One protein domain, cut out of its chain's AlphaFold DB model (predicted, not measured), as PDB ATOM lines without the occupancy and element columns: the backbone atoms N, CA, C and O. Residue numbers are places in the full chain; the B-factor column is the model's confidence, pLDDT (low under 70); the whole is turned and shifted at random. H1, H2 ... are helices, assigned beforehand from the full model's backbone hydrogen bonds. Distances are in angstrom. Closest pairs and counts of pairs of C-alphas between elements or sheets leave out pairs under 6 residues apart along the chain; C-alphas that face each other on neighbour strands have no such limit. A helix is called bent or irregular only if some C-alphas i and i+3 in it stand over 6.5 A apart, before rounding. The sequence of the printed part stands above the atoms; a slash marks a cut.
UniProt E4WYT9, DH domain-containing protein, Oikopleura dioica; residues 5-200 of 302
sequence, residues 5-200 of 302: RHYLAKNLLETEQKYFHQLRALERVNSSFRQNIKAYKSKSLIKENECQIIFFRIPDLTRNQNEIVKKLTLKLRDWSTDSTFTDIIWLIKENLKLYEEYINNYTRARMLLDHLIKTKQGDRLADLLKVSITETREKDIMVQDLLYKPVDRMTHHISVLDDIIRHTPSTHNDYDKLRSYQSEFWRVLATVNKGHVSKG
ATOM      1  N   ARG A   5     229.144 237.779 175.299       80.94
ATOM      2  CA  ARG A   5     228.295 236.768 175.955       80.94
ATOM      3  C   ARG A   5     228.786 235.330 175.738       80.94
ATOM      4  O   ARG A   5     228.752 234.543 176.674       80.94
ATOM      5  N   HIS A   6     229.301 234.998 174.554       84.75
ATOM      6  CA  HIS A   6     229.896 233.682 174.285       84.75
ATOM      7  C   HIS A   6     231.142 233.446 175.152       84.75
ATOM      8  O   HIS A   6     231.308 232.369 175.718       84.75
ATOM      9  N   TYR A   7     231.985 234.471 175.316       86.62
ATOM     10  CA  TYR A   7     233.154 234.395 176.196       86.62
ATOM     11  C   TYR A   7     232.759 234.167 177.664       86.62
ATOM     12  O   TYR A   7     233.319 233.293 178.319       86.62
ATOM     13  N   LEU A   8     231.742 234.882 178.161       87.06
ATOM     14  CA  LEU A   8     231.201 234.664 179.510       87.06
ATOM     15  C   LEU A   8     230.652 233.241 179.692       87.06
ATOM     16  O   LEU A   8     230.924 232.615 180.712       87.06
ATOM     17  N   ALA A   9     229.928 232.710 178.702       87.44
ATOM     18  CA  ALA A   9     229.425 231.338 178.743       87.44
ATOM     19  C   ALA A   9     230.559 230.307 178.775       87.44
ATOM     20  O   ALA A   9     230.507 229.367 179.568       87.44
ATOM     21  N   LYS A  10     231.595 230.495 177.948       89.62
ATOM     22  CA  LYS A  10     232.769 229.619 177.918       89.62
ATOM     23  C   LYS A  10     233.501 229.624 179.261       89.62
ATOM     24  O   LYS A  10     233.742 228.557 179.818       89.62
ATOM     25  N   ASN A  11     233.770 230.809 179.810       91.19
ATOM     26  CA  ASN A  11     234.401 230.942 181.121       91.19
ATOM     27  C   ASN A  11     233.558 230.297 182.222       91.19
ATOM     28  O   ASN A  11     234.103 229.605 183.075       91.19
ATOM     29  N   LEU A  12     232.233 230.484 182.190       91.69
ATOM     30  CA  LEU A  12     231.334 229.820 183.128       91.69
ATOM     31  C   LEU A  12     231.463 228.296 183.009       91.69
ATOM     32  O   LEU A  12     231.660 227.631 184.016       91.69
ATOM     33  N   LEU A  13     231.438 227.720 181.803       92.88
ATOM     34  CA  LEU A  13     231.616 226.273 181.644       92.88
ATOM     35  C   LEU A  13     232.950 225.785 182.229       92.88
ATOM     36  O   LEU A  13     232.962 224.792 182.956       92.88
ATOM     37  N   GLU A  14     234.053 226.473 181.940       91.75
ATOM     38  CA  GLU A  14     235.378 226.108 182.455       91.75
ATOM     39  C   GLU A  14     235.414 226.132 183.993       91.75
ATOM     40  O   GLU A  14     235.897 225.186 184.630       91.75
ATOM     41  N   THR A  15     234.854 227.174 184.618       93.06
ATOM     42  CA  THR A  15     234.828 227.270 186.083       93.06
ATOM     43  C   THR A  15     233.870 226.255 186.713       93.06
ATOM     44  O   THR A  15     234.193 225.713 187.775       93.06
ATOM     45  N   GLU A  16     232.733 225.956 186.079       93.94
ATOM     46  CA  GLU A  16     231.759 224.959 186.542       93.94
ATOM     47  C   GLU A  16     232.288 223.523 186.401       93.94
ATOM     48  O   GLU A  16     232.048 222.694 187.282       93.94
ATOM     49  N   GLN A  17     233.053 223.216 185.347       93.00
ATOM     50  CA  GLN A  17     233.740 221.929 185.188       93.00
ATOM     51  C   GLN A  17     234.798 221.729 186.273       93.00
ATOM     52  O   GLN A  17     234.846 220.676 186.914       93.00
ATOM     53  N   LYS A  18     235.619 222.756 186.535       91.38
ATOM     54  CA  LYS A  18     236.604 222.712 187.622       91.38
ATOM     55  C   LYS A  18     235.928 222.465 188.972       91.38
ATOM     56  O   LYS A  18     236.349 221.589 189.723       91.38
ATOM     57  N   TYR A  19     234.849 223.189 189.261       93.38
ATOM     58  CA  TYR A  19     234.095 223.006 190.498       93.38
ATOM     59  C   TYR A  19     233.462 221.613 190.608       93.38
ATOM     60  O   TYR A  19     233.528 220.989 191.666       93.38
ATOM     61  N   PHE A  20     232.926 221.073 189.512       93.62
ATOM     62  CA  PHE A  20     232.425 219.702 189.479       93.62
ATOM     63  C   PHE A  20     233.512 218.681 189.841       93.62
ATOM     64  O   PHE A  20     233.276 217.783 190.648       93.62
ATOM     65  N   HIS A  21     234.725 218.829 189.305       90.56
ATOM     66  CA  HIS A  21     235.844 217.954 189.659       90.56
ATOM     67  C   HIS A  21     236.215 218.040 191.146       90.56
ATOM     68  O   HIS A  21     236.488 217.009 191.763       90.56
ATOM     69  N   GLN A  22     236.155 219.233 191.739       90.44
ATOM     70  CA  GLN A  22     236.396 219.446 193.173       90.44
ATOM     71  C   GLN A  22     235.321 218.792 194.047       90.44
ATOM     72  O   GLN A  22     235.635 218.152 195.050       90.44
ATOM     73  N   LEU A  23     234.053 218.875 193.641       92.06
ATOM     74  CA  LEU A  23     232.960 218.167 194.308       92.06
ATOM     75  C   LEU A  23     233.123 216.643 194.218       92.06
ATOM     76  O   LEU A  23     232.955 215.941 195.214       92.06
ATOM     77  N   ARG A  24     233.544 216.123 193.059       90.81
ATOM     78  CA  ARG A  24     233.843 214.691 192.888       90.81
ATOM     79  C   ARG A  24     235.007 214.233 193.762       90.81
ATOM     80  O   ARG A  24     234.976 213.111 194.259       90.81
ATOM     81  N   ALA A  25     236.012 215.082 193.976       89.19
ATOM     82  CA  ALA A  25     237.073 214.807 194.941       89.19
ATOM     83  C   ALA A  25     236.499 214.665 196.362       89.19
ATOM     84  O   ALA A  25     236.774 213.669 197.029       89.19
ATOM     85  N   LEU A  26     235.620 215.576 196.795       90.12
ATOM     86  CA  LEU A  26     234.940 215.464 198.092       90.12
ATOM     87  C   LEU A  26     234.069 214.204 198.212       90.12
ATOM     88  O   LEU A  26     234.074 213.564 199.262       90.12
ATOM     89  N   GLU A  27     233.348 213.810 197.157       90.00
ATOM     90  CA  GLU A  27     232.573 212.558 197.151       90.00
ATOM     91  C   GLU A  27     233.456 211.320 197.343       90.00
ATOM     92  O   GLU A  27     233.061 210.373 198.031       90.00
ATOM     93  N   ARG A  28     234.657 211.316 196.755       87.75
ATOM     94  CA  ARG A  28     235.626 210.228 196.942       87.75
ATOM     95  C   ARG A  28     236.111 210.172 198.380       87.75
ATOM     96  O   ARG A  28     236.040 209.108 198.981       87.75
ATOM     97  N   VAL A  29     236.485 211.313 198.960       87.19
ATOM     98  CA  VAL A  29     236.873 211.389 200.378       87.19
ATOM     99  C   VAL A  29     235.738 210.874 201.276       87.19
ATOM    100  O   VAL A  29     235.967 210.022 202.132       87.19
ATOM    101  N   ASN A  30     234.497 211.311 201.043       89.62
ATOM    102  CA  ASN A  30     233.315 210.812 201.758       89.62
ATOM    103  C   ASN A  30     233.166 209.283 201.621       89.62
ATOM    104  O   ASN A  30     232.883 208.584 202.594       89.62
ATOM    105  N   SER A  31     233.403 208.743 200.425       88.75
ATOM    106  CA  SER A  31     233.350 207.301 200.172       88.75
ATOM    107  C   SER A  31     234.431 206.541 200.945       88.75
ATOM    108  O   SER A  31     234.109 205.541 201.588       88.75
ATOM    109  N   SER A  32     235.670 207.040 200.969       86.50
ATOM    110  CA  SER A  32     236.768 206.473 201.766       86.50
ATOM    111  C   SER A  32     236.436 206.457 203.260       86.50
ATOM    112  O   SER A  32     236.670 205.464 203.950       86.50
ATOM    113  N   PHE A  33     235.817 207.526 203.770       85.19
ATOM    114  CA  PHE A  33     235.407 207.621 205.174       85.19
ATOM    115  C   PHE A  33     234.324 206.590 205.500       85.19
ATOM    116  O   PHE A  33     234.419 205.871 206.495       85.19
ATOM    117  N   ARG A  34     233.326 206.444 204.622       86.94
ATOM    118  CA  ARG A  34     232.267 205.433 204.763       86.94
ATOM    119  C   ARG A  34     232.802 204.008 204.680       86.94
ATOM    120  O   ARG A  34     232.318 203.135 205.398       86.94
ATOM    121  N   GLN A  35     233.798 203.756 203.835       85.69
ATOM    122  CA  GLN A  35     234.482 202.463 203.779       85.69
ATOM    123  C   GLN A  35     235.249 202.181 205.075       85.69
ATOM    124  O   GLN A  35     235.119 201.087 205.619       85.69
ATOM    125  N   ASN A  36     235.960 203.172 205.625       84.38
ATOM    126  CA  ASN A  36     236.638 203.047 206.919       84.38
ATOM    127  C   ASN A  36     235.649 202.718 208.052       84.38
ATOM    128  O   ASN A  36     235.889 201.801 208.838       84.38
ATOM    129  N   ILE A  37     234.497 203.394 208.083       85.25
ATOM    130  CA  ILE A  37     233.417 203.119 209.044       85.25
ATOM    131  C   ILE A  37     232.930 201.670 208.927       85.25
ATOM    132  O   ILE A  37     232.820 200.969 209.934       85.25
ATOM    133  N   LYS A  38     232.680 201.189 207.703       83.88
ATOM    134  CA  LYS A  38     232.230 199.808 207.462       83.88
ATOM    135  C   LYS A  38     233.279 198.769 207.861       83.88
ATOM    136  O   LYS A  38     232.917 197.748 208.441       83.88
ATOM    137  N   ALA A  39     234.552 199.028 207.561       83.44
ATOM    138  CA  ALA A  39     235.651 198.101 207.813       83.44
ATOM    139  C   ALA A  39     235.982 197.967 209.307       83.44
ATOM    140  O   ALA A  39     236.203 196.860 209.791       83.44
ATOM    141  N   TYR A  40     235.986 199.078 210.050       78.44
ATOM    142  CA  TYR A  40     236.477 199.101 211.432       78.44
ATOM    143  C   TYR A  40     235.376 199.230 212.495       78.44
ATOM    144  O   TYR A  40     235.676 199.063 213.678       78.44
ATOM    145  N   LYS A  41     234.110 199.469 212.106       79.44
ATOM    146  CA  LYS A  41     232.931 199.592 212.990       79.44
ATOM    147  C   LYS A  41     233.235 200.422 214.248       79.44
ATOM    148  O   LYS A  41     233.411 201.627 214.158       79.44
ATOM    149  N   SER A  42     233.347 199.783 215.416       67.94
ATOM    150  CA  SER A  42     233.586 200.429 216.716       67.94
ATOM    151  C   SER A  42     234.990 201.031 216.881       67.94
ATOM    152  O   SER A  42     235.215 201.793 217.815       67.94
ATOM    153  N   LYS A  43     235.942 200.674 216.008       71.00
ATOM    154  CA  LYS A  43     237.313 201.211 215.958       71.00
ATOM    155  C   LYS A  43     237.523 202.171 214.777       71.00
ATOM    156  O   LYS A  43     238.671 202.446 214.430       71.00
ATOM    157  N   SER A  44     236.451 202.620 214.119       75.94
ATOM    158  CA  SER A  44     236.563 203.561 213.004       75.94
ATOM    159  C   SER A  44     237.194 204.876 213.457       75.94
ATOM    160  O   SER A  44     237.003 205.317 214.590       75.94
ATOM    161  N   LEU A  45     237.949 205.506 212.553       76.12
ATOM    162  CA  LEU A  45     238.603 206.792 212.829       76.12
ATOM    163  C   LEU A  45     237.581 207.924 213.001       76.12
ATOM    164  O   LEU A  45     237.868 208.941 213.623       76.12
ATOM    165  N   ILE A  46     236.397 207.744 212.412       81.94
ATOM    166  CA  ILE A  46     235.301 208.709 212.362       81.94
ATOM    167  C   ILE A  46     233.977 207.975 212.523       81.94
ATOM    168  O   ILE A  46     233.835 206.837 212.073       81.94
ATOM    169  N   LYS A  47     232.996 208.623 213.147       86.56
ATOM    170  CA  LYS A  47     231.629 208.106 213.289       86.56
ATOM    171  C   LYS A  47     230.769 208.470 212.079       86.56
ATOM    172  O   LYS A  47     230.955 209.512 211.456       86.56
ATOM    173  N   GLU A  48     229.743 207.668 211.803       86.81
ATOM    174  CA  GLU A  48     228.788 207.939 210.715       86.81
ATOM    175  C   GLU A  48     228.148 209.335 210.835       86.81
ATOM    176  O   GLU A  48     228.115 210.080 209.860       86.81
ATOM    177  N   ASN A  49     227.746 209.739 212.043       87.56
ATOM    178  CA  ASN A  49     227.174 211.070 212.283       87.56
ATOM    179  C   ASN A  49     228.167 212.203 211.973       87.56
ATOM    180  O   ASN A  49     227.778 213.245 211.454       87.56
ATOM    181  N   GLU A  50     229.453 212.013 212.274       88.56
ATOM    182  CA  GLU A  50     230.499 213.004 211.999       88.56
ATOM    183  C   GLU A  50     230.753 213.117 210.493       88.56
ATOM    184  O   GLU A  50     230.829 214.220 209.956       88.56
ATOM    185  N   CYS A  51     230.780 211.981 209.789       88.50
ATOM    186  CA  CYS A  51     230.878 211.927 208.332       88.50
ATOM    187  C   CYS A  51     229.689 212.633 207.654       88.50
ATOM    188  O   CYS A  51     229.885 213.423 206.729       88.50
ATOM    189  N   GLN A  52     228.465 212.420 208.149       90.31
ATOM    190  CA  GLN A  52     227.264 213.096 207.648       90.31
ATOM    191  C   GLN A  52     227.299 214.612 207.859       90.31
ATOM    192  O   GLN A  52     226.840 215.348 206.990       90.31
ATOM    193  N   ILE A  53     227.857 215.082 208.978       91.25
ATOM    194  CA  ILE A  53     228.033 216.515 209.234       91.25
ATOM    195  C   ILE A  53     229.099 217.100 208.300       91.25
ATOM    196  O   ILE A  53     228.875 218.163 207.732       91.25
ATOM    197  N   ILE A  54     230.241 216.427 208.117       90.62
ATOM    198  CA  ILE A  54     231.354 216.943 207.302       90.62
ATOM    199  C   ILE A  54     230.976 217.019 205.819       90.62
ATOM    200  O   ILE A  54     231.220 218.037 205.178       90.62
ATOM    201  N   PHE A  55     230.347 215.973 205.279       91.88
ATOM    202  CA  PHE A  55     229.995 215.868 203.856       91.88
ATOM    203  C   PHE A  55     228.504 216.102 203.589       91.88
ATOM    204  O   PHE A  55     227.946 215.587 202.614       91.88
ATOM    205  N   PHE A  56     227.848 216.868 204.462       92.12
ATOM    206  CA  PHE A  56     226.428 217.187 204.366       92.12
ATOM    207  C   PHE A  56     226.084 217.707 202.966       92.12
ATOM    208  O   PHE A  56     226.738 218.623 202.481       92.12
ATOM    209  N   ARG A  57     225.081 217.118 202.302       91.81
ATOM    210  CA  ARG A  57     224.562 217.537 200.979       91.81
ATOM    211  C   ARG A  57     225.565 217.572 199.811       91.81
ATOM    212  O   ARG A  57     225.173 217.921 198.700       91.81
ATOM    213  N   ILE A  58     226.816 217.142 199.997       93.38
ATOM    214  CA  ILE A  58     227.823 217.074 198.923       93.38
ATOM    215  C   ILE A  58     227.370 216.203 197.736       93.38
ATOM    216  O   ILE A  58     227.536 216.649 196.598       93.38
ATOM    217  N   PRO A  59     226.763 215.013 197.931       92.25
ATOM    218  CA  PRO A  59     226.316 214.199 196.799       92.25
ATOM    219  C   PRO A  59     225.219 214.873 195.967       92.25
ATOM    220  O   PRO A  59     225.247 214.847 194.738       92.25
ATOM    221  N   ASP A  60     224.273 215.541 196.634       94.12
ATOM    222  CA  ASP A  60     223.208 216.288 195.963       94.12
ATOM    223  C   ASP A  60     223.776 217.469 195.165       94.12
ATOM    224  O   ASP A  60     223.412 217.658 194.004       94.12
ATOM    225  N   LEU A  61     224.716 218.222 195.755       94.12
ATOM    226  CA  LEU A  61     225.409 219.320 195.076       94.12
ATOM    227  C   LEU A  61     226.154 218.812 193.839       94.12
ATOM    228  O   LEU A  61     226.072 219.420 192.777       94.12
ATOM    229  N   THR A  62     226.829 217.669 193.953       94.12
ATOM    230  CA  THR A  62     227.590 217.069 192.849       94.12
ATOM    231  C   THR A  62     226.683 216.628 191.707       94.12
ATOM    232  O   THR A  62     226.981 216.899 190.542       94.12
ATOM    233  N   ARG A  63     225.547 215.991 192.023       94.50
ATOM    234  CA  ARG A  63     224.542 215.611 191.022       94.50
ATOM    235  C   ARG A  63     224.011 216.837 190.285       94.50
ATOM    236  O   ARG A  63     223.999 216.842 189.058       94.50
ATOM    237  N   ASN A  64     223.614 217.873 191.015       93.50
ATOM    238  CA  ASN A  64     223.028 219.068 190.412       93.50
ATOM    239  C   ASN A  64     224.068 219.846 189.587       93.50
ATOM    240  O   ASN A  64     223.763 220.330 188.497       93.50
ATOM    241  N   GLN A  65     225.320 219.877 190.050       94.44
ATOM    242  CA  GLN A  65     226.435 220.462 189.316       94.44
ATOM    243  C   GLN A  65     226.714 219.737 187.990       94.44
ATOM    244  O   GLN A  65     226.987 220.381 186.979       94.44
ATOM    245  N   ASN A  66     226.617 218.406 187.967       94.50
ATOM    246  CA  ASN A  66     226.760 217.622 186.738       94.50
ATOM    247  C   ASN A  66     225.713 218.021 185.685       94.50
ATOM    248  O   ASN A  66     226.039 218.171 184.511       94.50
ATOM    249  N   GLU A  67     224.463 218.234 186.105       94.62
ATOM    250  CA  GLU A  67     223.388 218.667 185.205       94.62
ATOM    251  C   GLU A  67     223.631 220.079 184.654       94.62
ATOM    252  O   GLU A  67     223.451 220.307 183.456       94.62
ATOM    253  N   ILE A  68     224.138 221.003 185.482       93.25
ATOM    254  CA  ILE A  68     224.551 222.344 185.035       93.25
ATOM    255  C   ILE A  68     225.649 222.245 183.970       93.25
ATOM    256  O   ILE A  68     225.511 222.824 182.891       93.25
ATOM    257  N   VAL A  69     226.712 221.478 184.235       94.50
ATOM    258  CA  VAL A  69     227.843 221.310 183.308       94.50
ATOM    259  C   VAL A  69     227.398 220.676 181.992       94.50
ATOM    260  O   VAL A  69     227.775 221.165 180.926       94.50
ATOM    261  N   LYS A  70     226.571 219.622 182.031       93.75
ATOM    262  CA  LYS A  70     226.025 218.988 180.820       93.75
ATOM    263  C   LYS A  70     225.228 219.983 179.986       93.75
ATOM    264  O   LYS A  70     225.468 220.105 178.785       93.75
ATOM    265  N   LYS A  71     224.311 220.719 180.619       91.94
ATOM    266  CA  LYS A  71     223.443 221.678 179.929       91.94
ATOM    267  C   LYS A  71     224.244 222.835 179.330       91.94
ATOM    268  O   LYS A  71     224.022 223.182 178.174       91.94
ATOM    269  N   LEU A  72     225.227 223.365 180.062       91.19
ATOM    270  CA  LEU A  72     226.162 224.377 179.555       91.19
ATOM    271  C   LEU A  72     226.997 223.863 178.377       91.19
ATOM    272  O   LEU A  72     227.158 224.577 177.393       91.19
ATOM    273  N   THR A  73     227.493 222.626 178.453       92.12
ATOM    274  CA  THR A  73     228.297 222.013 177.384       92.12
ATOM    275  C   THR A  73     227.486 221.869 176.098       92.12
ATOM    276  O   THR A  73     227.952 222.265 175.031       92.12
ATOM    277  N   LEU A  74     226.255 221.352 176.195       90.69
ATOM    278  CA  LEU A  74     225.348 221.236 175.049       90.69
ATOM    279  C   LEU A  74     225.030 222.610 174.452       90.69
ATOM    280  O   LEU A  74     225.077 222.785 173.238       90.69
ATOM    281  N   LYS A  75     224.776 223.602 175.308       88.06
ATOM    282  CA  LYS A  75     224.441 224.957 174.874       88.06
ATOM    283  C   LYS A  75     225.592 225.677 174.177       88.06
ATOM    284  O   LYS A  75     225.364 226.425 173.235       88.06
ATOM    285  N   LEU A  76     226.826 225.454 174.626       87.88
ATOM    286  CA  LEU A  76     228.013 226.032 173.997       87.88
ATOM    287  C   LEU A  76     228.351 225.394 172.650       87.88
ATOM    288  O   LEU A  76     228.939 226.072 171.810       87.88
ATOM    289  N   ARG A  77     227.973 224.127 172.431       86.31
ATOM    290  CA  ARG A  77     228.165 223.456 171.140       86.31
ATOM    291  C   ARG A  77     227.338 224.113 170.034       86.31
ATOM    292  O   ARG A  77     227.862 224.354 168.954       86.31
ATOM    293  N   ASP A  78     226.088 224.451 170.343       84.38
ATOM    294  CA  ASP A  78     225.116 224.987 169.383       84.38
ATOM    295  C   ASP A  78     224.877 226.501 169.622       84.38
ATOM    296  O   ASP A  78     223.765 227.012 169.479       84.38
ATOM    297  N   TRP A  79     225.925 227.229 170.043       84.25
ATOM    298  CA  TRP A  79     225.822 228.627 170.480       84.25
ATOM    299  C   TRP A  79     225.517 229.596 169.328       84.25
ATOM    300  O   TRP A  79     226.269 229.701 168.359       84.25
ATOM    301  N   SER A  80     224.475 230.405 169.503       79.94
ATOM    302  CA  SER A  80     224.044 231.471 168.590       79.94
ATOM    303  C   SER A  80     224.041 232.849 169.268       79.94
ATOM    304  O   SER A  80     224.159 232.969 170.489       79.94
ATOM    305  N   THR A  81     223.894 233.926 168.493       70.62
ATOM    306  CA  THR A  81     223.765 235.296 169.030       70.62
ATOM    307  C   THR A  81     222.515 235.493 169.890       70.62
ATOM    308  O   THR A  81     222.558 236.289 170.829       70.62
ATOM    309  N   ASP A  82     221.465 234.711 169.627       71.69
ATOM    310  CA  ASP A  82     220.184 234.726 170.351       71.69
ATOM    311  C   ASP A  82     220.130 233.692 171.485       71.69
ATOM    312  O   ASP A  82     219.095 233.486 172.123       71.69
ATOM    313  N   SER A  83     221.249 233.010 171.752       81.31
ATOM    314  CA  SER A  83     221.331 232.049 172.846       81.31
ATOM    315  C   SER A  83     221.105 232.731 174.195       81.31
ATOM    316  O   SER A  83     221.660 233.786 174.510       81.31
ATOM    317  N   THR A  84     220.263 232.097 175.003       82.50
ATOM    318  CA  THR A  84     219.811 232.608 176.298       82.50
ATOM    319  C   THR A  84     220.656 232.073 177.457       82.50
ATOM    320  O   THR A  84     221.242 231.005 177.361       82.50
ATOM    321  N   PHE A  85     220.702 232.755 178.595       84.31
ATOM    322  CA  PHE A  85     221.238 232.193 179.847       84.31
ATOM    323  C   PHE A  85     220.138 231.753 180.815       84.31
ATOM    324  O   PHE A  85     220.427 231.093 181.813       84.31
ATOM    325  N   THR A  86     218.880 232.102 180.530       86.00
ATOM    326  CA  THR A  86     217.748 231.933 181.452       86.00
ATOM    327  C   THR A  86     217.624 230.504 181.978       86.00
ATOM    328  O   THR A  86     217.465 230.294 183.170       86.00
ATOM    329  N   ASP A  87     217.717 229.510 181.106       88.94
ATOM    330  CA  ASP A  87     217.576 228.087 181.419       88.94
ATOM    331  C   ASP A  87     218.729 227.505 182.257       88.94
ATOM    332  O   ASP A  87     218.512 226.529 182.980       88.94
ATOM    333  N   ILE A  88     219.937 228.068 182.144       90.88
ATOM    334  CA  ILE A  88     221.097 227.719 182.975       90.88
ATOM    335  C   ILE A  88     220.969 228.385 184.341       90.88
ATOM    336  O   ILE A  88     221.057 227.711 185.364       90.88
ATOM    337  N   ILE A  89     220.717 229.695 184.366       90.69
ATOM    338  CA  ILE A  89     220.582 230.452 185.613       90.69
ATOM    339  C   ILE A  89     219.375 229.962 186.415       90.69
ATOM    340  O   ILE A  89     219.464 229.863 187.634       90.69
ATOM    341  N   TRP A  90     218.284 229.576 185.752       90.38
ATOM    342  CA  TRP A  90     217.146 228.928 186.397       90.38
ATOM    343  C   TRP A  90     217.556 227.619 187.081       90.38
ATOM    344  O   TRP A  90     217.213 227.401 188.236       90.38
ATOM    345  N   LEU A  91     218.361 226.779 186.425       91.06
ATOM    346  CA  LEU A  91     218.839 225.540 187.037       91.06
ATOM    347  C   LEU A  91     219.734 225.811 188.258       91.06
ATOM    348  O   LEU A  91     219.628 225.117 189.265       91.06
ATOM    349  N   ILE A  92     220.589 226.838 188.198       90.75
ATOM    350  CA  ILE A  92     221.406 227.265 189.345       90.75
ATOM    351  C   ILE A  92     220.512 227.788 190.478       90.75
ATOM    352  O   ILE A  92     220.704 227.426 191.639       90.75
ATOM    353  N   LYS A  93     219.504 228.597 190.145       89.81
ATOM    354  CA  LYS A  93     218.522 229.157 191.079       89.81
ATOM    355  C   LYS A  93     217.770 228.066 191.845       89.81
ATOM    356  O   LYS A  93     217.640 228.172 193.061       89.81
ATOM    357  N   GLU A  94     217.327 227.003 191.176       91.00
ATOM    358  CA  GLU A  94     216.645 225.874 191.831       91.00
ATOM    359  C   GLU A  94     217.534 225.174 192.877       91.00
ATOM    360  O   GLU A  94     217.040 224.602 193.850       91.00
ATOM    361  N   ASN A  95     218.858 225.292 192.749       89.88
ATOM    362  CA  ASN A  95     219.811 224.738 193.708       89.88
ATOM    363  C   ASN A  95     220.096 225.665 194.898       89.88
ATOM    364  O   ASN A  95     220.755 225.237 195.844       89.88
ATOM    365  N   LEU A  96     219.613 226.912 194.910       88.25
ATOM    366  CA  LEU A  96     219.984 227.891 195.940       88.25
ATOM    367  C   LEU A  96     219.651 227.436 197.362       88.25
ATOM    368  O   LEU A  96     220.462 227.626 198.265       88.25
ATOM    369  N   LYS A  97     218.500 226.783 197.554       89.00
ATOM    370  CA  LYS A  97     218.107 226.236 198.861       89.00
ATOM    371  C   LYS A  97     219.080 225.156 199.344       89.00
ATOM    372  O   LYS A  97     219.421 225.107 200.521       89.00
ATOM    373  N   LEU A  98     219.559 224.312 198.431       91.25
ATOM    374  CA  LEU A  98     220.544 223.278 198.740       91.25
ATOM    375  C   LEU A  98     221.868 223.899 199.195       91.25
ATOM    376  O   LEU A  98     222.458 223.453 200.181       91.25
ATOM    377  N   TYR A  99     222.319 224.949 198.507       90.56
ATOM    378  CA  TYR A  99     223.507 225.674 198.936       90.56
ATOM    379  C   TYR A  99     223.295 226.406 200.269       90.56
ATOM    380  O   TYR A  99     224.204 226.418 201.091       90.56
ATOM    381  N   GLU A 100     222.121 226.987 200.521       87.75
ATOM    382  CA  GLU A 100     221.795 227.610 201.811       87.75
ATOM    383  C   GLU A 100     221.921 226.605 202.967       87.75
ATOM    384  O   GLU A 100     222.604 226.872 203.958       87.75
ATOM    385  N   GLU A 101     221.314 225.422 202.826       89.69
ATOM    386  CA  GLU A 101     221.420 224.324 203.793       89.69
ATOM    387  C   GLU A 101     222.883 223.910 204.020       89.69
ATOM    388  O   GLU A 101     223.312 223.737 205.165       89.69
ATOM    389  N   TYR A 102     223.664 223.797 202.942       91.38
ATOM    390  CA  TYR A 102     225.086 223.470 203.014       91.38
ATOM    391  C   TYR A 102     225.888 224.528 203.779       91.38
ATOM    392  O   TYR A 102     226.618 224.197 204.716       91.38
ATOM    393  N   ILE A 103     225.745 225.804 203.409       88.56
ATOM    394  CA  ILE A 103     226.520 226.907 203.992       88.56
ATOM    395  C   ILE A 103     226.197 227.065 205.483       88.56
ATOM    396  O   ILE A 103     227.104 227.243 206.296       88.56
ATOM    397  N   ASN A 104     224.931 226.890 205.870       87.31
ATOM    398  CA  ASN A 104     224.521 226.905 207.275       87.31
ATOM    399  C   ASN A 104     225.208 225.809 208.114       87.31
ATOM    400  O   ASN A 104     225.448 226.008 209.307       87.31
ATOM    401  N   ASN A 105     225.534 224.661 207.512       89.81
ATOM    402  CA  ASN A 105     226.261 223.575 208.170       89.81
ATOM    403  C   ASN A 105     227.795 223.697 208.039       89.81
ATOM    404  O   ASN A 105     228.517 223.140 208.867       89.81
ATOM    405  N   TYR A 106     228.310 224.440 207.055       88.94
ATOM    406  CA  TYR A 106     229.742 224.522 206.740       88.94
ATOM    407  C   TYR A 106     230.620 224.851 207.955       88.94
ATOM    408  O   TYR A 106     231.622 224.177 208.183       88.94
ATOM    409  N   THR A 107     230.241 225.830 208.787       86.25
ATOM    410  CA  THR A 107     231.036 226.176 209.980       86.25
ATOM    411  C   THR A 107     231.158 224.993 210.941       86.25
ATOM    412  O   THR A 107     232.238 224.723 211.462       86.25
ATOM    413  N   ARG A 108     230.067 224.242 211.137       88.12
ATOM    414  CA  ARG A 108     230.054 223.046 211.986       88.12
ATOM    415  C   ARG A 108     230.915 221.935 211.387       88.12
ATOM    416  O   ARG A 108     231.713 221.344 212.109       88.12
ATOM    417  N   ALA A 109     230.777 221.685 210.085       90.06
ATOM    418  CA  ALA A 109     231.597 220.726 209.347       90.06
ATOM    419  C   ALA A 109     233.090 221.047 209.478       90.06
ATOM    420  O   ALA A 109     233.893 220.165 209.785       90.06
ATOM    421  N   ARG A 110     233.450 222.324 209.320       87.44
ATOM    422  CA  ARG A 110     234.831 222.788 209.405       87.44
ATOM    423  C   ARG A 110     235.417 222.613 210.801       87.44
ATOM    424  O   ARG A 110     236.481 222.018 210.939       87.44
ATOM    425  N   MET A 111     234.708 223.078 211.830       87.19
ATOM    426  CA  MET A 111     235.149 222.933 213.221       87.19
ATOM    427  C   MET A 111     235.318 221.466 213.617       87.19
ATOM    428  O   MET A 111     236.273 221.122 214.309       87.19
ATOM    429  N   LEU A 112     234.403 220.601 213.170       88.25
ATOM    430  CA  LEU A 112     234.472 219.173 213.448       88.25
ATOM    431  C   LEU A 112     235.682 218.526 212.769       88.25
ATOM    432  O   LEU A 112     236.413 217.790 213.424       88.25
ATOM    433  N   LEU A 113     235.929 218.831 211.491       87.50
ATOM    434  CA  LEU A 113     237.098 218.322 210.777       87.50
ATOM    435  C   LEU A 113     238.406 218.778 211.442       87.50
ATOM    436  O   LEU A 113     239.280 217.955 211.699       87.50
ATOM    437  N   ASP A 114     238.513 220.062 211.788       86.69
ATOM    438  CA  ASP A 114     239.700 220.608 212.455       86.69
ATOM    439  C   ASP A 114     239.906 219.991 213.852       86.69
ATOM    440  O   ASP A 114     241.042 219.771 214.272       86.69
ATOM    441  N   HIS A 115     238.824 219.677 214.573       87.06
ATOM    442  CA  HIS A 115     238.906 218.961 215.845       87.06
ATOM    443  C   HIS A 115     239.410 217.528 215.655       87.06
ATOM    444  O   HIS A 115     240.338 217.123 216.352       87.06
ATOM    445  N   LEU A 116     238.855 216.785 214.691       84.81
ATOM    446  CA  LEU A 116     239.235 215.397 214.409       84.81
ATOM    447  C   LEU A 116     240.712 215.273 214.023       84.81
ATOM    448  O   LEU A 116     241.402 214.387 214.525       84.81
ATOM    449  N   ILE A 117     241.221 216.205 213.216       84.06
ATOM    450  CA  ILE A 117     242.638 216.262 212.828       84.06
ATOM    451  C   ILE A 117     243.554 216.536 214.032       84.06
ATOM    452  O   ILE A 117     244.690 216.079 214.049       84.06
ATOM    453  N   LYS A 118     243.076 217.232 215.068       84.25
ATOM    454  CA  LYS A 118     243.843 217.496 216.301       84.25
ATOM    455  C   LYS A 118     243.779 216.362 217.331       84.25
ATOM    456  O   LYS A 118     244.458 216.434 218.353       84.25
ATOM    457  N   THR A 119     242.946 215.341 217.123       83.19
ATOM    458  CA  THR A 119     242.854 214.207 218.056       83.19
ATOM    459  C   THR A 119     244.063 213.273 217.942       83.19
ATOM    460  O   THR A 119     244.815 213.319 216.975       83.19
ATOM    461  N   LYS A 120     244.220 212.340 218.894       64.94
ATOM    462  CA  LYS A 120     245.283 211.311 218.871       64.94
ATOM    463  C   LYS A 120     245.265 210.408 217.625       64.94
ATOM    464  O   LYS A 120     246.230 209.693 217.385       64.94
ATOM    465  N   GLN A 121     244.169 210.395 216.863       75.50
ATOM    466  CA  GLN A 121     244.035 209.650 215.604       75.50
ATOM    467  C   GLN A 121     244.200 210.548 214.362       75.50
ATOM    468  O   GLN A 121     244.021 210.080 213.237       75.50
ATOM    469  N   GLY A 122     244.558 211.819 214.569       77.12
ATOM    470  CA  GLY A 122     244.672 212.856 213.552       77.12
ATOM    471  C   GLY A 122     245.642 212.525 212.426       77.12
ATOM    472  O   GLY A 122     245.293 212.735 211.271       77.12
ATOM    473  N   ASP A 123     246.793 211.922 212.731       77.25
ATOM    474  CA  ASP A 123     247.792 211.562 211.712       77.25
ATOM    475  C   ASP A 123     247.250 210.515 210.730       77.25
ATOM    476  O   ASP A 123     247.303 210.697 209.517       77.25
ATOM    477  N   ARG A 124     246.593 209.465 211.246       78.94
ATOM    478  CA  ARG A 124     245.950 208.434 210.410       78.94
ATOM    479  C   ARG A 124     244.805 209.002 209.579       78.94
ATOM    480  O   ARG A 124     244.563 208.554 208.460       78.94
ATOM    481  N   LEU A 125     244.080 209.969 210.137       79.25
ATOM    482  CA  LEU A 125     243.023 210.667 209.420       79.25
ATOM    483  C   LEU A 125     243.596 211.567 208.319       79.25
ATOM    484  O   LEU A 125     243.061 211.587 207.213       79.25
ATOM    485  N   ALA A 126     244.687 212.280 208.598       78.19
ATOM    486  CA  ALA A 126     245.390 213.112 207.633       78.19
ATOM    487  C   ALA A 126     245.956 212.273 206.481       78.19
ATOM    488  O   ALA A 126     245.842 212.683 205.328       78.19
ATOM    489  N   ASP A 127     246.476 211.079 206.762       79.69
ATOM    490  CA  ASP A 127     246.927 210.143 205.731       79.69
ATOM    491  C   ASP A 127     245.762 209.641 204.870       79.69
ATOM    492  O   ASP A 127     245.847 209.673 203.643       79.69
ATOM    493  N   LEU A 128     244.628 209.269 205.482       79.06
ATOM    494  CA  LEU A 128     243.419 208.874 204.745       79.06
ATOM    495  C   LEU A 128     242.908 210.005 203.836       79.06
ATOM    496  O   LEU A 128     242.512 209.761 202.692       79.06
ATOM    497  N   LEU A 129     242.922 211.242 204.340       80.88
ATOM    498  CA  LEU A 129     242.560 212.445 203.591       80.88
ATOM    499  C   LEU A 129     243.521 212.671 202.417       80.88
ATOM    500  O   LEU A 129     243.061 212.865 201.294       80.88
ATOM    501  N   LYS A 130     244.838 212.590 202.652       77.81
ATOM    502  CA  LYS A 130     245.869 212.758 201.618       77.81
ATOM    503  C   LYS A 130     245.738 211.720 200.514       77.81
ATOM    504  O   LYS A 130     245.676 212.114 199.359       77.81
ATOM    505  N   VAL A 131     245.636 210.432 200.853       74.56
ATOM    506  CA  VAL A 131     245.477 209.340 199.873       74.56
ATOM    507  C   VAL A 131     244.225 209.553 199.020       74.56
ATOM    508  O   VAL A 131     244.269 209.450 197.798       74.56
ATOM    509  N   SER A 132     243.117 209.945 199.652       74.19
ATOM    510  CA  SER A 132     241.860 210.192 198.938       74.19
ATOM    511  C   SER A 132     241.931 211.402 197.987       74.19
ATOM    512  O   SER A 132     241.173 211.455 197.017       74.19
ATOM    513  N   ILE A 133     242.815 212.376 198.249       73.12
ATOM    514  CA  ILE A 133     243.025 213.563 197.403       73.12
ATOM    515  C   ILE A 133     244.098 213.326 196.333       73.12
ATOM    516  O   ILE A 133     243.934 213.801 195.211       73.12
ATOM    517  N   THR A 134     245.184 212.605 196.618       65.88
ATOM    518  CA  THR A 134     246.280 212.383 195.655       65.88
ATOM    519  C   THR A 134     245.853 211.549 194.446       65.88
ATOM    520  O   THR A 134     246.420 211.701 193.362       65.88
ATOM    521  N   GLU A 135     244.798 210.745 194.588       62.31
ATOM    522  CA  GLU A 135     244.100 210.059 193.489       62.31
ATOM    523  C   GLU A 135     243.250 211.002 192.607       62.31
ATOM    524  O   GLU A 135     242.606 210.584 191.634       62.31
ATOM    525  N   THR A 136     243.207 212.295 192.930       61.84
ATOM    526  CA  THR A 136     242.477 213.321 192.182       61.84
ATOM    527  C   THR A 136     243.435 214.234 191.414       61.84
ATOM    528  O   THR A 136     244.647 214.238 191.625       61.84
ATOM    529  N   ARG A 137     242.892 215.031 190.486       62.66
ATOM    530  CA  ARG A 137     243.663 216.056 189.760       62.66
ATOM    531  C   ARG A 137     244.064 217.250 190.650       62.66
ATOM    532  O   ARG A 137     244.788 218.114 190.178       62.66
ATOM    533  N   GLU A 138     243.615 217.288 191.906       64.12
ATOM    534  CA  GLU A 138     243.779 218.395 192.861       64.12
ATOM    535  C   GLU A 138     244.835 218.044 193.932       64.12
ATOM    536  O   GLU A 138     244.562 218.100 195.129       64.12
ATOM    537  N   LYS A 139     246.034 217.622 193.503       59.09
ATOM    538  CA  LYS A 139     247.039 216.958 194.362       59.09
ATOM    539  C   LYS A 139     247.561 217.784 195.550       59.09
ATOM    540  O   LYS A 139     248.085 217.183 196.481       59.09
ATOM    541  N   ASP A 140     247.333 219.097 195.561       65.06
ATOM    542  CA  ASP A 140     247.832 220.018 196.594       65.06
ATOM    543  C   ASP A 140     246.725 220.747 197.376       65.06
ATOM    544  O   ASP A 140     247.007 221.665 198.145       65.06
ATOM    545  N   ILE A 141     245.451 220.376 197.196       72.44
ATOM    546  CA  ILE A 141     244.340 221.055 197.882       72.44
ATOM    547  C   ILE A 141     243.961 220.307 199.161       72.44
ATOM    548  O   ILE A 141     243.619 219.127 199.129       72.44
ATOM    549  N   MET A 142     243.940 221.007 200.298       80.75
ATOM    550  CA  MET A 142     243.447 220.430 201.551       80.75
ATOM    551  C   MET A 142     241.927 220.202 201.488       80.75
ATOM    552  O   MET A 142     241.185 221.012 200.929       80.75
ATOM    553  N   VAL A 143     241.411 219.141 202.126       83.81
ATOM    554  CA  VAL A 143     239.949 218.883 202.184       83.81
ATOM    555  C   VAL A 143     239.201 220.057 202.803       83.81
ATOM    556  O   VAL A 143     238.115 220.419 202.356       83.81
ATOM    557  N   GLN A 144     239.824 220.698 203.784       84.00
ATOM    558  CA  GLN A 144     239.456 221.996 204.328       84.00
ATOM    559  C   GLN A 144     239.071 223.041 203.268       84.00
ATOM    560  O   GLN A 144     238.042 223.705 203.409       84.00
ATOM    561  N   ASP A 145     239.883 223.182 202.223       85.00
ATOM    562  CA  ASP A 145     239.700 224.176 201.166       85.00
ATOM    563  C   ASP A 145     238.672 223.708 200.138       85.00
ATOM    564  O   ASP A 145     237.898 224.513 199.616       85.00
ATOM    565  N   LEU A 146     238.607 222.396 199.886       88.00
ATOM    566  CA  LEU A 146     237.557 221.796 199.065       88.00
ATOM    567  C   LEU A 146     236.169 222.021 199.685       88.00
ATOM    568  O   LEU A 146     235.243 222.411 198.976       88.00
ATOM    569  N   LEU A 147     236.026 221.861 201.006       89.56
ATOM    570  CA  LEU A 147     234.763 222.090 201.723       89.56
ATOM    571  C   LEU A 147     234.277 223.543 201.638       89.56
ATOM    572  O   LEU A 147     233.074 223.783 201.756       89.56
ATOM    573  N   TYR A 148     235.182 224.502 201.419       88.06
ATOM    574  CA  TYR A 148     234.835 225.909 201.217       88.06
ATOM    575  C   TYR A 148     234.328 226.203 199.795       88.06
ATOM    576  O   TYR A 148     233.578 227.160 199.597       88.06
ATOM    577  N   LYS A 149     234.665 225.376 198.794       89.88
ATOM    578  CA  LYS A 149     234.319 225.633 197.383       89.88
ATOM    579  C   LYS A 149     232.830 225.869 197.120       89.88
ATOM    580  O   LYS A 149     232.541 226.752 196.320       89.88
ATOM    581  N   PRO A 150     231.866 225.171 197.751       90.44
ATOM    582  CA  PRO A 150     230.449 225.483 197.556       90.44
ATOM    583  C   PRO A 150     230.040 226.868 198.079       90.44
ATOM    584  O   PRO A 150     229.157 227.494 197.498       90.44
ATOM    585  N   VAL A 151     230.697 227.362 199.136       88.25
ATOM    586  CA  VAL A 151     230.471 228.715 199.674       88.25
ATOM    587  C   VAL A 151     230.941 229.759 198.658       88.25
ATOM    588  O   VAL A 151     230.184 230.650 198.280       88.25
ATOM    589  N   ASP A 152     232.172 229.594 198.174       86.62
ATOM    590  CA  ASP A 152     232.787 230.438 197.144       86.62
ATOM    591  C   ASP A 152     231.988 230.415 195.827       86.62
ATOM    592  O   ASP A 152     231.741 231.441 195.189       86.62
ATOM    593  N   ARG A 153     231.486 229.234 195.451       91.25
ATOM    594  CA  ARG A 153     230.703 229.044 194.229       91.25
ATOM    595  C   ARG A 153     229.400 229.838 194.236       91.25
ATOM    596  O   ARG A 153     229.092 230.459 193.223       91.25
ATOM    597  N   MET A 154     228.680 229.886 195.361       87.69
ATOM    598  CA  MET A 154     227.467 230.710 195.463       87.69
ATOM    599  C   MET A 154     227.780 232.188 195.185       87.69
ATOM    600  O   MET A 154     227.044 232.843 194.449       87.69
ATOM    601  N   THR A 155     228.879 232.717 195.736       84.38
ATOM    602  CA  THR A 155     229.283 234.106 195.469       84.38
ATOM    603  C   THR A 155     229.706 234.318 194.017       84.38
ATOM    604  O   THR A 155     229.365 235.340 193.420       84.38
ATOM    605  N   HIS A 156     230.367 233.328 193.412       87.31
ATOM    606  CA  HIS A 156     230.755 233.374 192.005       87.31
ATOM    607  C   HIS A 156     229.548 233.415 191.059       87.31
ATOM    608  O   HIS A 156     229.529 234.239 190.148       87.31
ATOM    609  N   HIS A 157     228.515 232.590 191.283       89.25
ATOM    610  CA  HIS A 157     227.310 232.573 190.438       89.25
ATOM    611  C   HIS A 157     226.607 233.934 190.377       89.25
ATOM    612  O   HIS A 157     226.050 234.289 189.344       89.25
ATOM    613  N   ILE A 158     226.684 234.718 191.453       85.88
ATOM    614  CA  ILE A 158     226.086 236.057 191.526       85.88
ATOM    615  C   ILE A 158     226.893 237.054 190.712       85.88
ATOM    616  O   ILE A 158     226.320 237.787 189.913       85.88
ATOM    617  N   SER A 159     228.220 237.020 190.846       85.38
ATOM    618  CA  SER A 159     229.098 237.849 190.018       85.38
ATOM    619  C   SER A 159     228.921 237.542 188.530       85.38
ATOM    620  O   SER A 159     228.831 238.457 187.718       85.38
ATOM    621  N   VAL A 160     228.827 236.258 188.164       87.88
ATOM    622  CA  VAL A 160     228.606 235.861 186.769       87.88
ATOM    623  C   VAL A 160     227.240 236.331 186.273       87.88
ATOM    624  O   VAL A 160     227.135 236.819 185.149       87.88
ATOM    625  N   LEU A 161     226.193 236.226 187.096       88.44
ATOM    626  CA  LEU A 161     224.869 236.729 186.744       88.44
ATOM    627  C   LEU A 161     224.884 238.248 186.506       88.44
ATOM    628  O   LEU A 161     224.327 238.709 185.508       88.44
ATOM    629  N   ASP A 162     225.568 239.011 187.361       85.88
ATOM    630  CA  ASP A 162     225.747 240.459 187.203       85.88
ATOM    631  C   ASP A 162     226.463 240.799 185.887       85.88
ATOM    632  O   ASP A 162     226.037 241.698 185.153       85.88
ATOM    633  N   ASP A 163     227.520 240.056 185.554       86.31
ATOM    634  CA  ASP A 163     228.281 240.246 184.319       86.31
ATOM    635  C   ASP A 163     227.469 239.891 183.070       86.31
ATOM    636  O   ASP A 163     227.541 240.610 182.067       86.31
ATOM    637  N   ILE A 164     226.667 238.821 183.120       87.38
ATOM    638  CA  ILE A 164     225.765 238.441 182.025       87.38
ATOM    639  C   ILE A 164     224.715 239.533 181.811       87.38
ATOM    640  O   ILE A 164     224.513 239.954 180.670       87.38
ATOM    641  N   ILE A 165     224.070 240.025 182.876       86.50
ATOM    642  CA  ILE A 165     223.052 241.084 182.783       86.50
ATOM    643  C   ILE A 165     223.664 242.363 182.203       86.50
ATOM    644  O   ILE A 165     223.087 242.958 181.297       86.50
ATOM    645  N   ARG A 166     224.861 242.756 182.659       85.81
ATOM    646  CA  ARG A 166     225.569 243.953 182.169       85.81
ATOM    647  C   ARG A 166     225.852 243.908 180.665       85.81
ATOM    648  O   ARG A 166     225.900 244.951 180.022       85.81
ATOM    649  N   HIS A 167     226.042 242.713 180.112       83.69
ATOM    650  CA  HIS A 167     226.340 242.501 178.694       83.69
ATOM    651  C   HIS A 167     225.141 241.978 177.888       83.69
ATOM    652  O   HIS A 167     225.315 241.540 176.749       83.69
ATOM    653  N   THR A 168     223.935 242.023 178.458       82.19
ATOM    654  CA  THR A 168     222.688 241.653 177.784       82.19
ATOM    655  C   THR A 168     221.891 242.929 177.475       82.19
ATOM    656  O   THR A 168     221.568 243.667 178.406       82.19
ATOM    657  N   PRO A 169     221.574 243.225 176.198       79.81
ATOM    658  CA  PRO A 169     220.749 244.379 175.836       79.81
ATOM    659  C   PRO A 169     219.369 244.323 176.501       79.81
ATOM    660  O   PRO A 169     218.797 243.242 176.633       79.81
ATOM    661  N   SER A 170     218.798 245.479 176.848       78.69
ATOM    662  CA  SER A 170     217.457 245.570 177.453       78.69
ATOM    663  C   SER A 170     216.335 245.060 176.543       78.69
ATOM    664  O   SER A 170     215.284 244.667 177.028       78.69
ATOM    665  N   THR A 171     216.564 245.026 175.228       77.69
ATOM    666  CA  THR A 171     215.635 244.481 174.227       77.69
ATOM    667  C   THR A 171     215.691 242.955 174.107       77.69
ATOM    668  O   THR A 171     214.889 242.371 173.384       77.69
ATOM    669  N   HIS A 172     216.632 242.286 174.783       80.62
ATOM    670  CA  HIS A 172     216.786 240.835 174.716       80.62
ATOM    671  C   HIS A 172     215.849 240.129 175.703       80.62
ATOM    672  O   HIS A 172     215.815 240.468 176.884       80.62
ATOM    673  N   ASN A 173     215.224 239.027 175.277       79.00
ATOM    674  CA  ASN A 173     214.304 238.191 176.075       79.00
ATOM    675  C   ASN A 173     214.872 237.622 177.399       79.00
ATOM    676  O   ASN A 173     214.139 237.008 178.175       79.00
ATOM    677  N   ASP A 174     216.175 237.784 177.646       82.12
ATOM    678  CA  ASP A 174     216.839 237.334 178.877       82.12
ATOM    679  C   ASP A 174     216.796 238.409 179.962       82.12
ATOM    680  O   ASP A 174     216.837 238.071 181.140       82.12
ATOM    681  N   TYR A 175     216.750 239.691 179.583       82.12
ATOM    682  CA  TYR A 175     217.074 240.791 180.484       82.12
ATOM    683  C   TYR A 175     216.182 240.794 181.733       82.12
ATOM    684  O   TYR A 175     216.689 240.703 182.854       82.12
ATOM    685  N   ASP A 176     214.859 240.776 181.548       84.25
ATOM    686  CA  ASP A 176     213.894 240.800 182.654       84.25
ATOM    687  C   ASP A 176     213.943 239.528 183.511       84.25
ATOM    688  O   ASP A 176     213.877 239.587 184.742       84.25
ATOM    689  N   LYS A 177     214.117 238.361 182.877       86.44
ATOM    690  CA  LYS A 177     214.178 237.071 183.581       86.44
ATOM    691  C   LYS A 177     215.435 236.962 184.438       86.44
ATOM    692  O   LYS A 177     215.354 236.569 185.600       86.44
ATOM    693  N   LEU A 178     216.587 237.356 183.897       87.12
ATOM    694  CA  LEU A 178     217.851 237.357 184.629       87.12
ATOM    695  C   LEU A 178     217.823 238.351 185.797       87.12
ATOM    696  O   LEU A 178     218.274 238.008 186.888       87.12
ATOM    697  N   ARG A 179     217.229 239.539 185.607       84.88
ATOM    698  CA  ARG A 179     216.974 240.519 186.680       84.88
ATOM    699  C   ARG A 179     216.113 239.941 187.801       84.88
ATOM    700  O   ARG A 179     216.445 240.118 188.970       84.88
ATOM    701  N   SER A 180     215.034 239.242 187.455       85.31
ATOM    702  CA  SER A 180     214.166 238.590 188.439       85.31
ATOM    703  C   SER A 180     214.931 237.543 189.252       85.31
ATOM    704  O   SER A 180     214.885 237.560 190.484       85.31
ATOM    705  N   TYR A 181     215.721 236.692 188.587       87.12
ATOM    706  CA  TYR A 181     216.547 235.699 189.272       87.12
ATOM    707  C   TYR A 181     217.596 236.352 190.172       87.12
ATOM    708  O   TYR A 181     217.770 235.912 191.306       87.12
ATOM    709  N   GLN A 182     218.225 237.445 189.734       85.06
ATOM    710  CA  GLN A 182     219.216 238.191 190.515       85.06
ATOM    711  C   GLN A 182     218.692 238.552 191.914       85.06
ATOM    712  O   GLN A 182     219.382 238.331 192.909       85.06
ATOM    713  N   SER A 183     217.451 239.038 192.022       80.88
ATOM    714  CA  SER A 183     216.835 239.361 193.318       80.88
ATOM    715  C   SER A 183     216.722 238.150 194.252       80.88
ATOM    716  O   SER A 183     216.903 238.287 195.463       80.88
ATOM    717  N   GLU A 184     216.470 236.955 193.717       81.88
ATOM    718  CA  GLU A 184     216.395 235.728 194.515       81.88
ATOM    719  C   GLU A 184     217.764 235.271 195.023       81.88
ATOM    720  O   GLU A 184     217.883 234.894 196.192       81.88
ATOM    721  N   PHE A 185     218.805 235.369 194.193       82.56
ATOM    722  CA  PHE A 185     220.181 235.096 194.611       82.56
ATOM    723  C   PHE A 185     220.615 236.027 195.756       82.56
ATOM    724  O   PHE A 185     221.123 235.562 196.781       82.56
ATOM    725  N   TRP A 186     220.347 237.333 195.632       78.12
ATOM    726  CA  TRP A 186     220.636 238.308 196.690       78.12
ATOM    727  C   TRP A 186     219.861 238.024 197.977       78.12
ATOM    728  O   TRP A 186     220.415 238.160 199.072       78.12
ATOM    729  N   ARG A 187     218.601 237.585 197.872       79.88
ATOM    730  CA  ARG A 187     217.791 237.196 199.034       79.88
ATOM    731  C   ARG A 187     218.430 236.037 199.797       79.88
ATOM    732  O   ARG A 187     218.537 236.117 201.016       79.88
ATOM    733  N   VAL A 188     218.875 234.992 199.100       76.56
ATOM    734  CA  VAL A 188     219.507 233.821 199.733       76.56
ATOM    735  C   VAL A 188     220.837 234.200 200.383       76.56
ATOM    736  O   VAL A 188     221.052 233.861 201.546       76.56
ATOM    737  N   LEU A 189     221.681 234.996 199.714       73.50
ATOM    738  CA  LEU A 189     222.895 235.536 200.340       73.50
ATOM    739  C   LEU A 189     222.591 236.330 201.613       73.50
ATOM    740  O   LEU A 189     223.300 236.201 202.611       73.50
ATOM    741  N   ALA A 190     221.553 237.168 201.588       70.75
ATOM    742  CA  ALA A 190     221.157 237.952 202.750       70.75
ATOM    743  C   ALA A 190     220.682 237.054 203.903       70.75
ATOM    744  O   ALA A 190     221.033 237.319 205.054       70.75
ATOM    745  N   THR A 191     219.934 235.983 203.616       70.69
ATOM    746  CA  THR A 191     219.494 234.997 204.618       70.69
ATOM    747  C   THR A 191     220.677 234.263 205.239       70.69
ATOM    748  O   THR A 191     220.801 234.233 206.464       70.69
ATOM    749  N   VAL A 192     221.591 233.755 204.410       66.31
ATOM    750  CA  VAL A 192     222.825 233.098 204.859       66.31
ATOM    751  C   VAL A 192     223.646 234.049 205.737       66.31
ATOM    752  O   VAL A 192     224.034 233.702 206.852       66.31
ATOM    753  N   ASN A 193     223.838 235.299 205.302       60.78
ATOM    754  CA  ASN A 193     224.562 236.299 206.085       60.78
ATOM    755  C   ASN A 193     223.885 236.592 207.437       60.78
ATOM    756  O   ASN A 193     224.571 236.644 208.458       60.78
ATOM    757  N   LYS A 194     222.552 236.720 207.489       57.44
ATOM    758  CA  LYS A 194     221.805 236.923 208.746       57.44
ATOM    759  C   LYS A 194     221.893 235.716 209.689       57.44
ATOM    760  O   LYS A 194     222.022 235.899 210.901       57.44
ATOM    761  N   GLY A 195     221.859 234.493 209.155       54.28
ATOM    762  CA  GLY A 195     221.996 233.253 209.926       54.28
ATOM    763  C   GLY A 195     223.366 233.110 210.596       54.28
ATOM    764  O   GLY A 195     223.455 232.674 211.743       54.28
ATOM    765  N   HIS A 196     224.432 233.552 209.924       51.53
ATOM    766  CA  HIS A 196     225.786 233.550 210.486       51.53
ATOM    767  C   HIS A 196     226.037 234.676 211.500       51.53
ATOM    768  O   HIS A 196     226.752 234.453 212.478       51.53
ATOM    769  N   VAL A 197     225.444 235.862 211.299       48.72
ATOM    770  CA  VAL A 197     225.545 236.995 212.242       48.72
ATOM    771  C   VAL A 197     224.791 236.698 213.542       48.72
ATOM    772  O   VAL A 197     225.324 236.923 214.623       48.72
ATOM    773  N   SER A 198     223.585 236.125 213.458       48.44
ATOM    774  CA  SER A 198     222.783 235.758 214.640       48.44
ATOM    775  C   SER A 198     223.380 234.606 215.456       48.44
ATOM    776  O   SER A 198     223.204 234.563 216.670       48.44
ATOM    777  N   LYS A 199     224.116 233.690 214.815       45.84
ATOM    778  CA  LYS A 199     224.763 232.541 215.472       45.84
ATOM    779  C   LYS A 199     226.232 232.777 215.844       45.84
ATOM    780  O   LYS A 199     226.914 231.810 216.174       45.84
ATOM    781  N   GLY A 200     226.750 234.006 215.730       49.31
ATOM    782  CA  GLY A 200     228.135 234.361 216.091       49.31
ATOM    783  C   GLY A 200     229.231 233.559 215.364       49.31
ATOM    784  O   GLY A 200     230.378 233.542 215.795       49.31
TER     785      GLY A 200
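Overview. This is residues 5 to 200 of the 302 residues of the protein "DH domain-containing protein" of Oikopleura dioica (UniProt E4WYT9). The model is an elongated, rather thin stack of helices that run mostly lengthwise: long H1 lies along one side with H3 and H7 packed on it, and H8 lies on the opposite side, packed on H4, H5a and H7. Toward one end, H2 and H6 pack on H1, and H5b spans from H2 to H6. The printed part has 196 residues with eight named helices, H1 to H8 in order, and no named strand; its class is all helix. It is compact, with a radius of gyration of the C-alphas of 18.9 A, and spans 64 by 40 by 24 A.

Arrangement. Begin with H1, residues 5 to 43, which has a kink of 51 degrees near residue 37 and is irregular, with C-alphas 39 and 42 9.4 A apart. Its residues 30 to 37 touch H2, residues 48 to 54, in a hairpin; the closest C-alphas, of Ile 37 and Glu 48, are 6.9 A apart. Next find H3, residues 58 to 77, which touches H1 at a shallow tilt of 27 degrees, opposite ways; the closest C-alphas, of Leu 23 and Thr 62, are 5.7 A apart. H4, residues 86 to 94, forms a hairpin with H3, touching its residues 68 to 72; the closest C-alphas, of Ile 68 and Ile 88, are 6.7 A apart. H5, residues 96 to 117, was assigned as one helix by its hydrogen bonds but is bent: C-alphas 104 and 107 are 7.1 A apart, and its arms, H5a (residues 96 to 104) and H5b (residues 107 to 117), stand at a steep tilt of 48 degrees. H5b touches H2, the closest C-alphas, of Ile 54 and Ala 109, being 4.3 A apart. In H6, residues 122 to 134, look at residues 128 to 133, which touch H1; the closest C-alphas, of Val 29 and Ser 132, are 5.3 A apart. H7, residues 143 to 166, has a kink of 39 degrees near residue 151 and is only just irregular, with C-alphas 147 and 150 6.9 A apart. It touches H1 at a shallow tilt of 21 degrees, opposite ways; the closest C-alphas, of Gln 22 and Leu 146, are 6.4 A apart. H8, residues 175 to 198, forms a hairpin with H7 at a tilt of 36 degrees, only just steep; the closest C-alphas, of Ile 165 and Tyr 175, are 6.4 A apart. Residues 185 to 196 of H8 touch H5a, the closest C-alphas, of Glu 100 and Val 192, being 6.4 A apart. H1 and H8 are apart. Every O i to N i+4 pair is within hydrogen-bond range in H2, H3, H4, H5a, H5b and H6; the counts are 33 of 35 in H1, 15 of 20 in H7 and 19 of 20 in H8.

Along the chain. Find C-alpha 5 at (228.295, 236.768, 175.955); from there H1 runs 54.3 A to C-alpha 43 at (237.313, 201.211, 215.958). H3 measures 28.5 A, H7 35.2 A and H8 35.0 A, ending at C-alpha 198 at (222.783, 235.758, 214.640).

Size, cuts and confidence. The two C-alphas farthest apart, of Lys 43 and Thr 171, are 63.9 A apart. The printed part has no cut, and no link is long. Its mean pLDDT is 83.6; look for values under 70 at residues 42, 120, 134 to 140 and 192 to 200.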